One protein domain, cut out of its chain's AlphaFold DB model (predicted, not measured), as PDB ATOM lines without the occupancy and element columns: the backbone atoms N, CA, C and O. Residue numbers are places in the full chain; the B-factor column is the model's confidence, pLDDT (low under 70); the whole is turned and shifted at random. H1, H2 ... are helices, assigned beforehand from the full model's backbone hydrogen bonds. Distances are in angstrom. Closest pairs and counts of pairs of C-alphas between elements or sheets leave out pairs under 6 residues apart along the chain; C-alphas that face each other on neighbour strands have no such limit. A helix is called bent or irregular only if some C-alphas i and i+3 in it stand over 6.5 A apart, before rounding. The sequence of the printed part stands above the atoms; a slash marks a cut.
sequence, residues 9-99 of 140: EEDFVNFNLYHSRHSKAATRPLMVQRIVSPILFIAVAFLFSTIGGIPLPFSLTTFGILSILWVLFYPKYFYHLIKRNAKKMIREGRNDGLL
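Overview. This is residues 9 to 99 of the 140 residues of an uncharacterized protein of Bacillus sp. (strain OxB-1) (UniProt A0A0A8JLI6). The model is a long rod in two bent strokes side by side: the bent helix H3 makes one, and H1 and H2, meeting at a corner, make the other. H2 and the arm H3a form a long helical hairpin, and beyond the bend the arm H3b crosses H1 on a slant, with residues 92 to 97 sticking out past H3b. The printed part has 91 residues with three named helices, H1, H2 and H3 in chain order, and no named strand; the class is all helix. It is only just extended, close to loose, with a radius of gyration of the C-alphas of 18.6 A and spans of 59 by 25 by 16 A.

Arrangement. Start with H1, residues 9 to 22, and go on to H2, residues 24 to 51. They touch only at the corner by their tight link, through residues 19 to 21 and 26 to 27 alone; the closest C-alphas, of Ser 20 and Ala 26, are 4.9 A apart. They run the same way at a steep tilt of 68 degrees, only just short of about perpendicular. Next comes H3, residues 56 to 91, assigned as one helix by its hydrogen bonds but bent: C-alphas 72 and 75 are 6.9 A apart. Its arms, H3a, residues 56 to 72, and H3b, residues 75 to 91, stand at a steep tilt of 48 degrees. H2 and H3a touch as a helical hairpin, opposite ways at a shallow tilt of 16 degrees; their closest C-alphas, of Ala 45 and Ser 59, are 5.1 A apart. H2 and H3b are close but not clearly touching, the closest C-alphas being those of Leu 30 and Pro 75, 7.0 A apart. H3b touches H1, opposite ways at a tilt of 37 degrees, only just steep; look at the C-alphas of Val 13 and Ala 86, the closest, 5.7 A apart. H1 and H3a are apart. Every O i to N i+4 pair is within hydrogen-bond range in H1, H3a and H3b; in H2, 21 of 24 are.

Along the chain. Find C-alpha 9 at (151.707, 125.744, 133.590); from there H1 runs 20.2 A to His 22. H2 runs 39.8 A from Lys 24 to C-alpha 51 at (180.428, 164.714, 151.746); it is neither bent nor irregular, but only just: C-alphas 26 and 29 are 6.3 A apart. H3a runs 24.1 A from Leu 56, and H3b 24.6 A from Pro 75 to C-alpha 91 at (155.347, 132.317, 127.123).

Size, cuts and confidence. The C-alphas farthest apart, of Gly 53 and Gly 97, are 59.4 A apart, while those of Glu 9 and Leu 99, the first and last printed, are 6.8 A apart. The printed part has no cut, and both links are tight. The mean pLDDT of the printed part is 86.6; look for values under 70 at residues 93 to 98.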
ATOM      1  N   GLU A   9     150.945 124.526 133.282       84.25
ATOM      2  CA  GLU A   9     151.707 125.744 133.590       84.25
ATOM      3  C   GLU A   9     151.785 126.021 135.096       84.25
ATOM      4  O   GLU A   9     152.812 126.482 135.604       84.25
ATOM      5  N   GLU A  10     150.693 125.754 135.814       85.44
ATOM      6  CA  GLU A  10     150.614 125.975 137.255       85.44
ATOM      7  C   GLU A  10     151.568 125.050 138.002       85.44
ATOM      8  O   GLU A  10     152.291 125.514 138.887       85.44
ATOM      9  N   ASP A  11     151.658 123.788 137.587       86.38
ATOM     10  CA  ASP A  11     152.602 122.821 138.146       86.38
ATOM     11  C   ASP A  11     154.047 123.266 137.932       86.38
ATOM     12  O   ASP A  11     154.858 123.213 138.858       86.38
ATOM     13  N   PHE A  12     154.372 123.790 136.746       85.19
ATOM     14  CA  PHE A  12     155.705 124.323 136.466       85.19
ATOM     15  C   PHE A  12     156.051 125.518 137.366       85.19
ATOM     16  O   PHE A  12     157.150 125.590 137.931       85.19
ATOM     17  N   VAL A  13     155.123 126.464 137.531       88.25
ATOM     18  CA  VAL A  13     155.321 127.629 138.407       88.25
ATOM     19  C   VAL A  13     155.459 127.196 139.868       88.25
ATOM     20  O   VAL A  13     156.350 127.683 140.568       88.25
ATOM     21  N   ASN A  14     154.616 126.268 140.321       88.81
ATOM     22  CA  ASN A  14     154.639 125.740 141.681       88.81
ATOM     23  C   ASN A  14     155.926 124.963 141.964       88.81
ATOM     24  O   ASN A  14     156.533 125.163 143.014       88.81
ATOM     25  N   PHE A  15     156.395 124.159 141.010       87.12
ATOM     26  CA  PHE A  15     157.673 123.460 141.094       87.12
ATOM     27  C   PHE A  15     158.842 124.438 141.254       87.12
ATOM     28  O   PHE A  15     159.656 124.283 142.164       87.12
ATOM     29  N   ASN A  16     158.901 125.488 140.427       88.44
ATOM     30  CA  ASN A  16     159.947 126.507 140.528       88.44
ATOM     31  C   ASN A  16     159.899 127.232 141.878       88.44
ATOM     32  O   ASN A  16     160.928 127.392 142.535       88.44
ATOM     33  N   LEU A  17     158.706 127.621 142.334       88.06
ATOM     34  CA  LEU A  17     158.534 128.279 143.627       88.06
ATOM     35  C   LEU A  17     158.945 127.366 144.791       88.06
ATOM     36  O   LEU A  17     159.616 127.814 145.723       88.06
ATOM     37  N   TYR A  18     158.566 126.088 144.737       88.06
ATOM     38  CA  TYR A  18     158.924 125.088 145.735       88.06
ATOM     39  C   TYR A  18     160.437 124.860 145.775       88.06
ATOM     40  O   TYR A  18     161.035 124.905 146.855       88.06
ATOM     41  N   HIS A  19     161.068 124.700 144.608       86.12
ATOM     42  CA  HIS A  19     162.514 124.548 144.485       86.12
ATOM     43  C   HIS A  19     163.245 125.771 145.047       86.12
ATOM     44  O   HIS A  19     164.197 125.625 145.815       86.12
ATOM     45  N   SER A  20     162.761 126.981 144.754       83.69
ATOM     46  CA  SER A  20     163.356 128.207 145.282       83.69
ATOM     47  C   SER A  20     163.254 128.344 146.803       83.69
ATOM     48  O   SER A  20     164.117 128.971 147.411       83.69
ATOM     49  N   ARG A  21     162.229 127.758 147.435       84.00
ATOM     50  CA  ARG A  21     162.053 127.786 148.898       84.00
ATOM     51  C   ARG A  21     162.911 126.755 149.632       84.00
ATOM     52  O   ARG A  21     163.363 127.038 150.737       84.00
ATOM     53  N   HIS A  22     163.139 125.585 149.036       84.62
ATOM     54  CA  HIS A  22     163.814 124.462 149.705       84.62
ATOM     55  C   HIS A  22     165.291 124.312 149.316       84.62
ATOM     56  O   HIS A  22     166.060 123.668 150.029       84.62
ATOM     57  N   SER A  23     165.718 124.916 148.206       84.88
ATOM     58  CA  SER A  23     167.106 124.842 147.752       84.88
ATOM     59  C   SER A  23     167.985 125.890 148.431       84.88
ATOM     60  O   SER A  23     167.714 127.091 148.376       84.88
ATOM     61  N   LYS A  24     169.122 125.447 148.990       77.94
ATOM     62  CA  LYS A  24     170.173 126.333 149.527       77.94
ATOM     63  C   LYS A  24     170.719 127.295 148.466       77.94
ATOM     64  O   LYS A  24     171.156 128.390 148.805       77.94
ATOM     65  N   ALA A  25     170.710 126.902 147.191       78.38
ATOM     66  CA  ALA A  25     171.196 127.747 146.102       78.38
ATOM     67  C   ALA A  25     170.266 128.940 145.839       78.38
ATOM     68  O   ALA A  25     170.746 130.027 145.549       78.38
ATOM     69  N   ALA A  26     168.955 128.761 146.000       74.62
ATOM     70  CA  ALA A  26     167.971 129.813 145.760       74.62
ATOM     71  C   ALA A  26     167.724 130.707 146.987       74.62
ATOM     72  O   ALA A  26     167.375 131.877 146.842       74.62
ATOM     73  N   THR A  27     167.952 130.194 148.199       80.06
ATOM     74  CA  THR A  27     167.823 130.972 149.444       80.06
ATOM     75  C   THR A  27     169.075 131.781 149.791       80.06
ATOM     76  O   THR A  27     168.976 132.794 150.483       80.06
ATOM     77  N   ARG A  28     170.251 131.400 149.279       83.88
ATOM     78  CA  ARG A  28     171.500 132.162 149.459       83.88
ATOM     79  C   ARG A  28     171.419 133.594 148.911       83.88
ATOM     80  O   ARG A  28     171.690 134.503 149.690       83.88
ATOM     81  N   PRO A  29     171.005 133.840 147.651       83.69
ATOM     82  CA  PRO A  29     170.863 135.196 147.118       83.69
ATOM     83  C   PRO A  29     169.904 136.056 147.941       83.69
ATOM     84  O   PRO A  29     170.195 137.219 148.200       83.69
ATOM     85  N   LEU A  30     168.797 135.471 148.416       85.19
ATOM     86  CA  LEU A  30     167.852 136.129 149.321       85.19
ATOM     87  C   LEU A  30     168.527 136.615 150.607       85.19
ATOM     88  O   LEU A  30     168.341 137.765 151.002       85.19
ATOM     89  N   MET A  31     169.307 135.749 151.260       86.12
ATOM     90  CA  MET A  31     170.027 136.099 152.487       86.12
ATOM     91  C   MET A  31     171.124 137.134 152.236       86.12
ATOM     92  O   MET A  31     171.226 138.099 152.990       86.12
ATOM     93  N   VAL A  32     171.904 136.968 151.164       88.75
ATOM     94  CA  VAL A  32     172.973 137.903 150.791       88.75
ATOM     95  C   VAL A  32     172.392 139.288 150.532       88.75
ATOM     96  O   VAL A  32     172.817 140.240 151.171       88.75
ATOM     97  N   GLN A  33     171.362 139.417 149.692       86.38
ATOM     98  CA  GLN A  33     170.705 140.705 149.443       86.38
ATOM     99  C   GLN A  33     170.130 141.332 150.715       86.38
ATOM    100  O   GLN A  33     170.235 142.542 150.908       86.38
ATOM    101  N   ARG A  34     169.556 140.520 151.608       88.06
ATOM    102  CA  ARG A  34     168.982 141.004 152.867       88.06
ATOM    103  C   ARG A  34     170.035 141.549 153.837       88.06
ATOM    104  O   ARG A  34     169.683 142.404 154.637       88.06
ATOM    105  N   ILE A  35     171.283 141.082 153.777       87.88
ATOM    106  CA  ILE A  35     172.384 141.542 154.646       87.88
ATOM    107  C   ILE A  35     173.210 142.640 153.967       87.88
ATOM    108  O   ILE A  35     173.511 143.660 154.580       87.88
ATOM    109  N   VAL A  36     173.544 142.460 152.690       92.56
ATOM    110  CA  VAL A  36     174.369 143.398 151.921       92.56
ATOM    111  C   VAL A  36     173.654 144.737 151.728       92.56
ATOM    112  O   VAL A  36     174.294 145.775 151.856       92.56
ATOM    113  N   SER A  37     172.336 144.747 151.484       90.75
ATOM    114  CA  SER A  37     171.615 146.007 151.228       90.75
ATOM    115  C   SER A  37     171.583 146.940 152.451       90.75
ATOM    116  O   SER A  37     171.927 148.107 152.295       90.75
ATOM    117  N   PRO A  38     171.267 146.477 153.681       90.25
ATOM    118  CA  PRO A  38     171.402 147.300 154.886       90.25
ATOM    119  C   PRO A  38     172.807 147.862 155.110       90.25
ATOM    120  O   PRO A  38     172.944 149.030 155.465       90.25
ATOM    121  N   ILE A  39     173.846 147.052 154.879       93.00
ATOM    122  CA  ILE A  39     175.243 147.494 155.006       93.00
ATOM    123  C   ILE A  39     175.526 148.616 154.002       93.00
ATOM    124  O   ILE A  39     176.090 149.646 154.370       93.00
ATOM    125  N   LEU A  40     175.074 148.450 152.756       94.56
ATOM    126  CA  LEU A  40     175.181 149.472 151.718       94.56
ATOM    127  C   LEU A  40     174.459 150.763 152.129       94.56
ATOM    128  O   LEU A  40     175.023 151.841 151.990       94.56
ATOM    129  N   PHE A  41     173.244 150.676 152.676       92.75
ATOM    130  CA  PHE A  41     172.497 151.854 153.125       92.75
ATOM    131  C   PHE A  41     173.190 152.605 154.262       92.75
ATOM    132  O   PHE A  41     173.195 153.833 154.252       92.75
ATOM    133  N   ILE A  42     173.820 151.900 155.204       91.62
ATOM    134  CA  ILE A  42     174.616 152.532 156.267       91.62
ATOM    135  C   ILE A  42     175.856 153.214 155.675       91.62
ATOM    136  O   ILE A  42     176.149 154.356 156.025       91.62
ATOM    137  N   ALA A  43     176.554 152.553 154.747       93.44
ATOM    138  CA  ALA A  43     177.706 153.142 154.068       93.44
ATOM    139  C   ALA A  43     177.313 154.409 153.289       93.44
ATOM    140  O   ALA A  43     177.984 155.433 153.389       93.44
ATOM    141  N   VAL A  44     176.183 154.376 152.577       93.12
ATOM    142  CA  VAL A  44     175.634 155.541 151.872       93.12
ATOM    143  C   VAL A  44     175.246 156.643 152.860       93.12
ATOM    144  O   VAL A  44     175.612 157.792 152.641       93.12
ATOM    145  N   ALA A  45     174.590 156.324 153.978       92.50
ATOM    146  CA  ALA A  45     174.264 157.314 155.006       92.50
ATOM    147  C   ALA A  45     175.515 158.041 155.528       92.50
ATOM    148  O   ALA A  45     175.501 159.261 155.691       92.50
ATOM    149  N   PHE A  46     176.611 157.305 155.731       92.06
ATOM    150  CA  PHE A  46     177.889 157.871 156.157       92.06
ATOM    151  C   PHE A  46     178.524 158.765 155.079       92.06
ATOM    152  O   PHE A  46     179.002 159.860 155.383       92.06
ATOM    153  N   LEU A  47     178.474 158.353 153.808       93.12
ATOM    154  CA  LEU A  47     178.942 159.169 152.680       93.12
ATOM    155  C   LEU A  47     178.155 160.480 152.552       93.12
ATOM    156  O   LEU A  47     178.748 161.542 152.383       93.12
ATOM    157  N   PHE A  48     176.828 160.434 152.690       89.75
ATOM    158  CA  PHE A  48     175.988 161.637 152.653       89.75
ATOM    159  C   PHE A  48     176.259 162.580 153.824       89.75
ATOM    160  O   PHE A  48     176.200 163.797 153.650       89.75
ATOM    161  N   SER A  49     176.585 162.041 154.998       90.56
ATOM    162  CA  SER A  49     176.916 162.877 156.148       90.56
ATOM    163  C   SER A  49     178.280 163.557 156.007       90.56
ATOM    164  O   SER A  49     178.419 164.734 156.328       90.56
ATOM    165  N   THR A  50     179.273 162.842 155.475       88.19
ATOM    166  CA  THR A  50     180.653 163.341 155.343       88.19
ATOM    167  C   THR A  50     180.852 164.270 154.146       88.19
ATOM    168  O   THR A  50     181.539 165.278 154.272       88.19
ATOM    169  N   ILE A  51     180.248 163.957 152.996       91.00
ATOM    170  CA  ILE A  51     180.428 164.714 151.746       91.00
ATOM    171  C   ILE A  51     179.299 165.732 151.551       91.00
ATOM    172  O   ILE A  51     179.534 166.843 151.086       91.00
ATOM    173  N   GLY A  52     178.067 165.361 151.903       83.69
ATOM    174  CA  GLY A  52     176.878 166.188 151.684       83.69
ATOM    175  C   GLY A  52     176.595 167.205 152.791       83.69
ATOM    176  O   GLY A  52     175.642 167.969 152.665       83.69
ATOM    177  N   GLY A  53     177.369 167.202 153.884       86.38
ATOM    178  CA  GLY A  53     177.176 168.107 155.024       86.38
ATOM    179  C   GLY A  53     175.879 167.872 155.808       86.38
ATOM    180  O   GLY A  53     175.491 168.705 156.626       86.38
ATOM    181  N   ILE A  54     175.188 166.753 155.565       89.00
ATOM    182  CA  ILE A  54     173.946 166.410 156.258       89.00
ATOM    183  C   ILE A  54     174.290 165.883 157.662       89.00
ATOM    184  O   ILE A  54     175.186 165.043 157.804       89.00
ATOM    185  N   PRO A  55     173.578 166.312 158.722       92.31
ATOM    186  CA  PRO A  55     173.780 165.763 160.055       92.31
ATOM    187  C   PRO A  55     173.621 164.239 160.067       92.31
ATOM    188  O   PRO A  55     172.603 163.708 159.614       92.31
ATOM    189  N   LEU A  56     174.605 163.538 160.638       89.38
ATOM    190  CA  LEU A  56     174.651 162.073 160.683       89.38
ATOM    191  C   LEU A  56     173.350 161.433 161.200       89.38
ATOM    192  O   LEU A  56     172.882 160.490 160.557       89.38
ATOM    193  N   PRO A  57     172.708 161.935 162.279       91.19
ATOM    194  CA  PRO A  57     171.454 161.362 162.760       91.19
ATOM    195  C   PRO A  57     170.343 161.406 161.708       91.19
ATOM    196  O   PRO A  57     169.617 160.432 161.554       91.19
ATOM    197  N   PHE A  58     170.248 162.493 160.936       92.12
ATOM    198  CA  PHE A  58     169.216 162.647 159.912       92.12
ATOM    199  C   PHE A  58     169.413 161.644 158.770       92.12
ATOM    200  O   PHE A  58     168.494 160.895 158.441       92.12
ATOM    201  N   SER A  59     170.632 161.553 158.224       91.94
ATOM    202  CA  SER A  59     170.961 160.570 157.184       91.94
ATOM    203  C   SER A  59     170.732 159.138 157.668       91.94
ATOM    204  O   SER A  59     170.118 158.334 156.963       91.94
ATOM    205  N   LEU A  60     171.174 158.813 158.885       92.31
ATOM    206  CA  LEU A  60     171.030 157.473 159.441       92.31
ATOM    207  C   LEU A  60     169.560 157.095 159.653       92.31
ATOM    208  O   LEU A  60     169.179 155.968 159.349       92.31
ATOM    209  N   THR A  61     168.715 158.026 160.110       93.50
ATOM    210  CA  THR A  61     167.273 157.786 160.244       93.50
ATOM    211  C   THR A  61     166.620 157.533 158.886       93.50
ATOM    212  O   THR A  61     165.913 156.537 158.735       93.50
ATOM    213  N   THR A  62     166.884 158.365 157.871       93.06
ATOM    214  CA  THR A  62     166.293 158.196 156.532       93.06
ATOM    215  C   THR A  62     166.677 156.856 155.901       93.06
ATOM    216  O   THR A  62     165.806 156.089 155.482       93.06
ATOM    217  N   PHE A  63     167.972 156.530 155.871       94.00
ATOM    218  CA  PHE A  63     168.452 155.272 155.292       94.00
ATOM    219  C   PHE A  63     168.136 154.058 156.174       94.00
ATOM    220  O   PHE A  63     167.943 152.958 155.658       94.00
ATOM    221  N   GLY A  64     168.005 154.244 157.489       93.50
ATOM    222  CA  GLY A  64     167.542 153.216 158.418       93.50
ATOM    223  C   GLY A  64     166.106 152.784 158.128       93.50
ATOM    224  O   GLY A  64     165.837 151.588 158.015       93.50
ATOM    225  N   ILE A  65     165.195 153.740 157.914       94.88
ATOM    226  CA  ILE A  65     163.807 153.450 157.517       94.88
ATOM    227  C   ILE A  65     163.782 152.715 156.171       94.88
ATOM    228  O   ILE A  65     163.096 151.701 156.035       94.88
ATOM    229  N   LEU A  66     164.571 153.177 155.194       94.12
ATOM    230  CA  LEU A  66     164.671 152.537 153.879       94.12
ATOM    231  C   LEU A  66     165.198 151.095 153.976       94.12
ATOM    232  O   LEU A  66     164.690 150.204 153.298       94.12
ATOM    233  N   SER A  67     166.170 150.852 154.854       92.00
ATOM    234  CA  SER A  67     166.721 149.525 155.132       92.00
ATOM    235  C   SER A  67     165.673 148.572 155.707       92.00
ATOM    236  O   SER A  67     165.505 147.455 155.209       92.00
ATOM    237  N   ILE A  68     164.906 149.025 156.704       92.75
ATOM    238  CA  ILE A  68     163.808 148.241 157.290       92.75
ATOM    239  C   ILE A  68     162.760 147.925 156.220       92.75
ATOM    240  O   ILE A  68     162.339 146.772 156.085       92.75
ATOM    241  N   LEU A  69     162.380 148.925 155.421       93.81
ATOM    242  CA  LEU A  69     161.448 148.747 154.315       93.81
ATOM    243  C   LEU A  69     161.974 147.697 153.326       93.81
ATOM    244  O   LEU A  69     161.261 146.762 152.969       93.81
ATOM    245  N   TRP A  70     163.246 147.771 152.944       92.00
ATOM    246  CA  TRP A  70     163.852 146.796 152.042       92.00
ATOM    247  C   TRP A  70     163.783 145.373 152.599       92.00
ATOM    248  O   TRP A  70     163.318 144.460 151.919       92.00
ATOM    249  N   VAL A  71     164.171 145.177 153.860       89.31
ATOM    250  CA  VAL A  71     164.171 143.862 154.515       89.31
ATOM    251  C   VAL A  71     162.774 143.229 154.545       89.31
ATOM    252  O   VAL A  71     162.650 142.012 154.380       89.31
ATOM    253  N   LEU A  72     161.724 144.034 154.725       91.12
ATOM    254  CA  LEU A  72     160.339 143.559 154.768       91.12
ATOM    255  C   LEU A  72     159.757 143.277 153.374       91.12
ATOM    256  O   LEU A  72     159.031 142.296 153.191       91.12
ATOM    257  N   PHE A  73     160.060 144.119 152.385       90.94
ATOM    258  CA  PHE A  73     159.444 144.044 151.056       90.94
ATOM    259  C   PHE A  73     160.223 143.164 150.065       90.94
ATOM    260  O   PHE A  73     159.609 142.504 149.221       90.94
ATOM    261  N   TYR A  74     161.549 143.067 150.198       88.19
ATOM    262  CA  TYR A  74     162.403 142.279 149.308       88.19
ATOM    263  C   TYR A  74     162.026 140.789 149.184       88.19
ATOM    264  O   TYR A  74     161.940 140.307 148.052       88.19
ATOM    265  N   PRO A  75     161.733 140.026 150.263       87.31
ATOM    266  CA  PRO A  75     161.369 138.616 150.108       87.31
ATOM    267  C   PRO A  75     160.096 138.443 149.271       87.31
ATOM    268  O   PRO A  75     160.023 137.534 148.444       87.31
ATOM    269  N   LYS A  76     159.109 139.337 149.426       89.19
ATOM    270  CA  LYS A  76     157.883 139.321 148.613       89.19
ATOM    271  C   LYS A  76     158.197 139.601 147.143       89.19
ATOM    272  O   LYS A  76     157.710 138.881 146.271       89.19
ATOM    273  N   TYR A  77     159.035 140.604 146.882       88.88
ATOM    274  CA  TYR A  77     159.482 140.945 145.533       88.88
ATOM    275  C   TYR A  77     160.212 139.778 144.855       88.88
ATOM    276  O   TYR A  77     159.899 139.434 143.717       88.88
ATOM    277  N   PHE A  78     161.117 139.102 145.565       88.00
ATOM    278  CA  PHE A  78     161.889 137.984 145.023       88.00
ATOM    279  C   PHE A  78     161.008 136.812 144.566       88.00
ATOM    280  O   PHE A  78     161.156 136.316 143.449       88.00
ATOM    281  N   TYR A  79     160.036 136.386 145.381       87.06
ATOM    282  CA  TYR A  79     159.119 135.313 144.975       87.06
ATOM    283  C   TYR A  79     158.198 135.733 143.827       87.06
ATOM    284  O   TYR A  79     157.876 134.918 142.959       87.06
ATOM    285  N   HIS A  80     157.800 137.007 143.789       90.19
ATOM    286  CA  HIS A  80     157.057 137.547 142.659       90.19
ATOM    287  C   HIS A  80     157.892 137.504 141.371       90.19
ATOM    288  O   HIS A  80     157.383 137.111 140.321       90.19
ATOM    289  N   LEU A  81     159.183 137.837 141.456       88.62
ATOM    290  CA  LEU A  81     160.112 137.775 140.332       88.62
ATOM    291  C   LEU A  81     160.283 136.341 139.814       88.62
ATOM    292  O   LEU A  81     160.188 136.132 138.608       88.62
ATOM    293  N   ILE A  82     160.437 135.347 140.697       87.38
ATOM    294  CA  ILE A  82     160.499 133.926 140.301       87.38
ATOM    295  C   ILE A  82     159.229 133.519 139.556       87.38
ATOM    296  O   ILE A  82     159.306 132.954 138.468       87.38
ATOM    297  N   LYS A  83     158.052 133.852 140.100       89.44
ATOM    298  CA  LYS A  83     156.767 133.553 139.456       89.44
ATOM    299  C   LYS A  83     156.669 134.206 138.077       89.44
ATOM    300  O   LYS A  83     156.234 133.569 137.120       89.44
ATOM    301  N   ARG A  84     157.082 135.472 137.964       89.00
ATOM    302  CA  ARG A  84     157.075 136.215 136.699       89.00
ATOM    303  C   ARG A  84     158.033 135.597 135.684       89.00
ATOM    304  O   ARG A  84     157.652 135.443 134.530       89.00
ATOM    305  N   ASN A  85     159.235 135.221 136.110       87.38
ATOM    306  CA  ASN A  85     160.240 134.604 135.250       87.38
ATOM    307  C   ASN A  85     159.805 133.212 134.789       87.38
ATOM    308  O   ASN A  85     159.892 132.929 133.600       87.38
ATOM    309  N   ALA A  86     159.238 132.390 135.677       87.38
ATOM    310  CA  ALA A  86     158.687 131.085 135.315       87.38
ATOM    311  C   ALA A  86     157.583 131.215 134.250       87.38
ATOM    312  O   ALA A  86     157.628 130.541 133.224       87.38
ATOM    313  N   LYS A  87     156.644 132.155 134.431       86.81
ATOM    314  CA  LYS A  87     155.609 132.450 133.426       86.81
ATOM    315  C   LYS A  87     156.185 132.994 132.119       86.81
ATOM    316  O   LYS A  87     155.703 132.658 131.042       86.81
ATOM    317  N   LYS A  88     157.207 133.848 132.201       85.94
ATOM    318  CA  LYS A  88     157.889 134.399 131.026       85.94
ATOM    319  C   LYS A  88     158.566 133.290 130.215       85.94
ATOM    320  O   LYS A  88     158.398 133.263 129.005       85.94
ATOM    321  N   MET A  89     159.233 132.343 130.875       82.75
ATOM    322  CA  MET A  89     159.866 131.195 130.214       82.75
ATOM    323  C   MET A  89     158.866 130.303 129.475       82.75
ATOM    324  O   MET A  89     159.193 129.800 128.405       82.75
ATOM    325  N   ILE A  90     157.662 130.124 130.029       83.00
ATOM    326  CA  ILE A  90     156.570 129.412 129.353       83.00
ATOM    327  C   ILE A  90     156.138 130.178 128.096       83.00
ATOM    328  O   ILE A  90     156.130 129.622 127.003       83.00
ATOM    329  N   ARG A  91     155.838 131.478 128.233       81.06
ATOM    330  CA  ARG A  91     155.347 132.317 127.123       81.06
ATOM    331  C   ARG A  91     156.347 132.487 125.982       81.06
ATOM    332  O   ARG A  91     155.932 132.707 124.852       81.06
ATOM    333  N   GLU A  92     157.643 132.440 126.272       79.69
ATOM    334  CA  GLU A  92     158.699 132.583 125.264       79.69
ATOM    335  C   GLU A  92     158.917 131.315 124.419       79.69
ATOM    336  O   GLU A  92     159.805 131.317 123.569       79.69
ATOM    337  N   GLY A  93     158.163 130.226 124.638       66.62
ATOM    338  CA  GLY A  93     158.212 129.013 123.803       66.62
ATOM    339  C   GLY A  93     159.547 128.256 123.853       66.62
ATOM    340  O   GLY A  93     159.724 127.214 123.227       66.62
ATOM    341  N   ARG A  94     160.505 128.712 124.674       58.38
ATOM    342  CA  ARG A  94     161.796 128.036 124.905       58.38
ATOM    343  C   ARG A  94     161.647 126.657 125.560       58.38
ATOM    344  O   ARG A  94     162.648 125.984 125.778       58.38
ATOM    345  N   ASN A  95     160.415 126.257 125.874       62.25
ATOM    346  CA  ASN A  95     160.040 125.034 126.560       62.25
ATOM    347  C   ASN A  95     158.766 124.398 125.972       62.25
ATOM    348  O   ASN A  95     158.036 123.741 126.710       62.25
ATOM    349  N   ASP A  96     158.521 124.514 124.661       58.09
ATOM    350  CA  ASP A  96     157.390 123.854 123.962       58.09
ATOM    351  C   ASP A  96     157.338 122.319 124.140       58.09
ATOM    352  O   ASP A  96     156.382 121.671 123.729       58.09
ATOM    353  N   GLY A  97     158.359 121.719 124.759       62.97
ATOM    354  CA  GLY A  97     158.364 120.319 125.173       62.97
ATOM    355  C   GLY A  97     158.268 120.071 126.683       62.97
ATOM    356  O   GLY A  97     158.299 118.917 127.075       62.97
ATOM    357  N   LEU A  98     158.211 121.079 127.558       69.31
ATOM    358  CA  LEU A  98     158.038 120.834 128.999       69.31
ATOM    359  C   LEU A  98     156.571 120.658 129.386       69.31
ATOM    360  O   LEU A  98     156.282 119.867 130.276       69.31
ATOM    361  N   LEU A  99     155.661 121.383 128.742       77.88
ATOM    362  CA  LEU A  99     154.230 121.349 129.051       77.88
ATOM    363  C   LEU A  99     153.503 120.323 128.178       77.88
ATOM    364  O   LEU A  99     153.961 120.011 127.080       77.88
TER     365      LEU A  99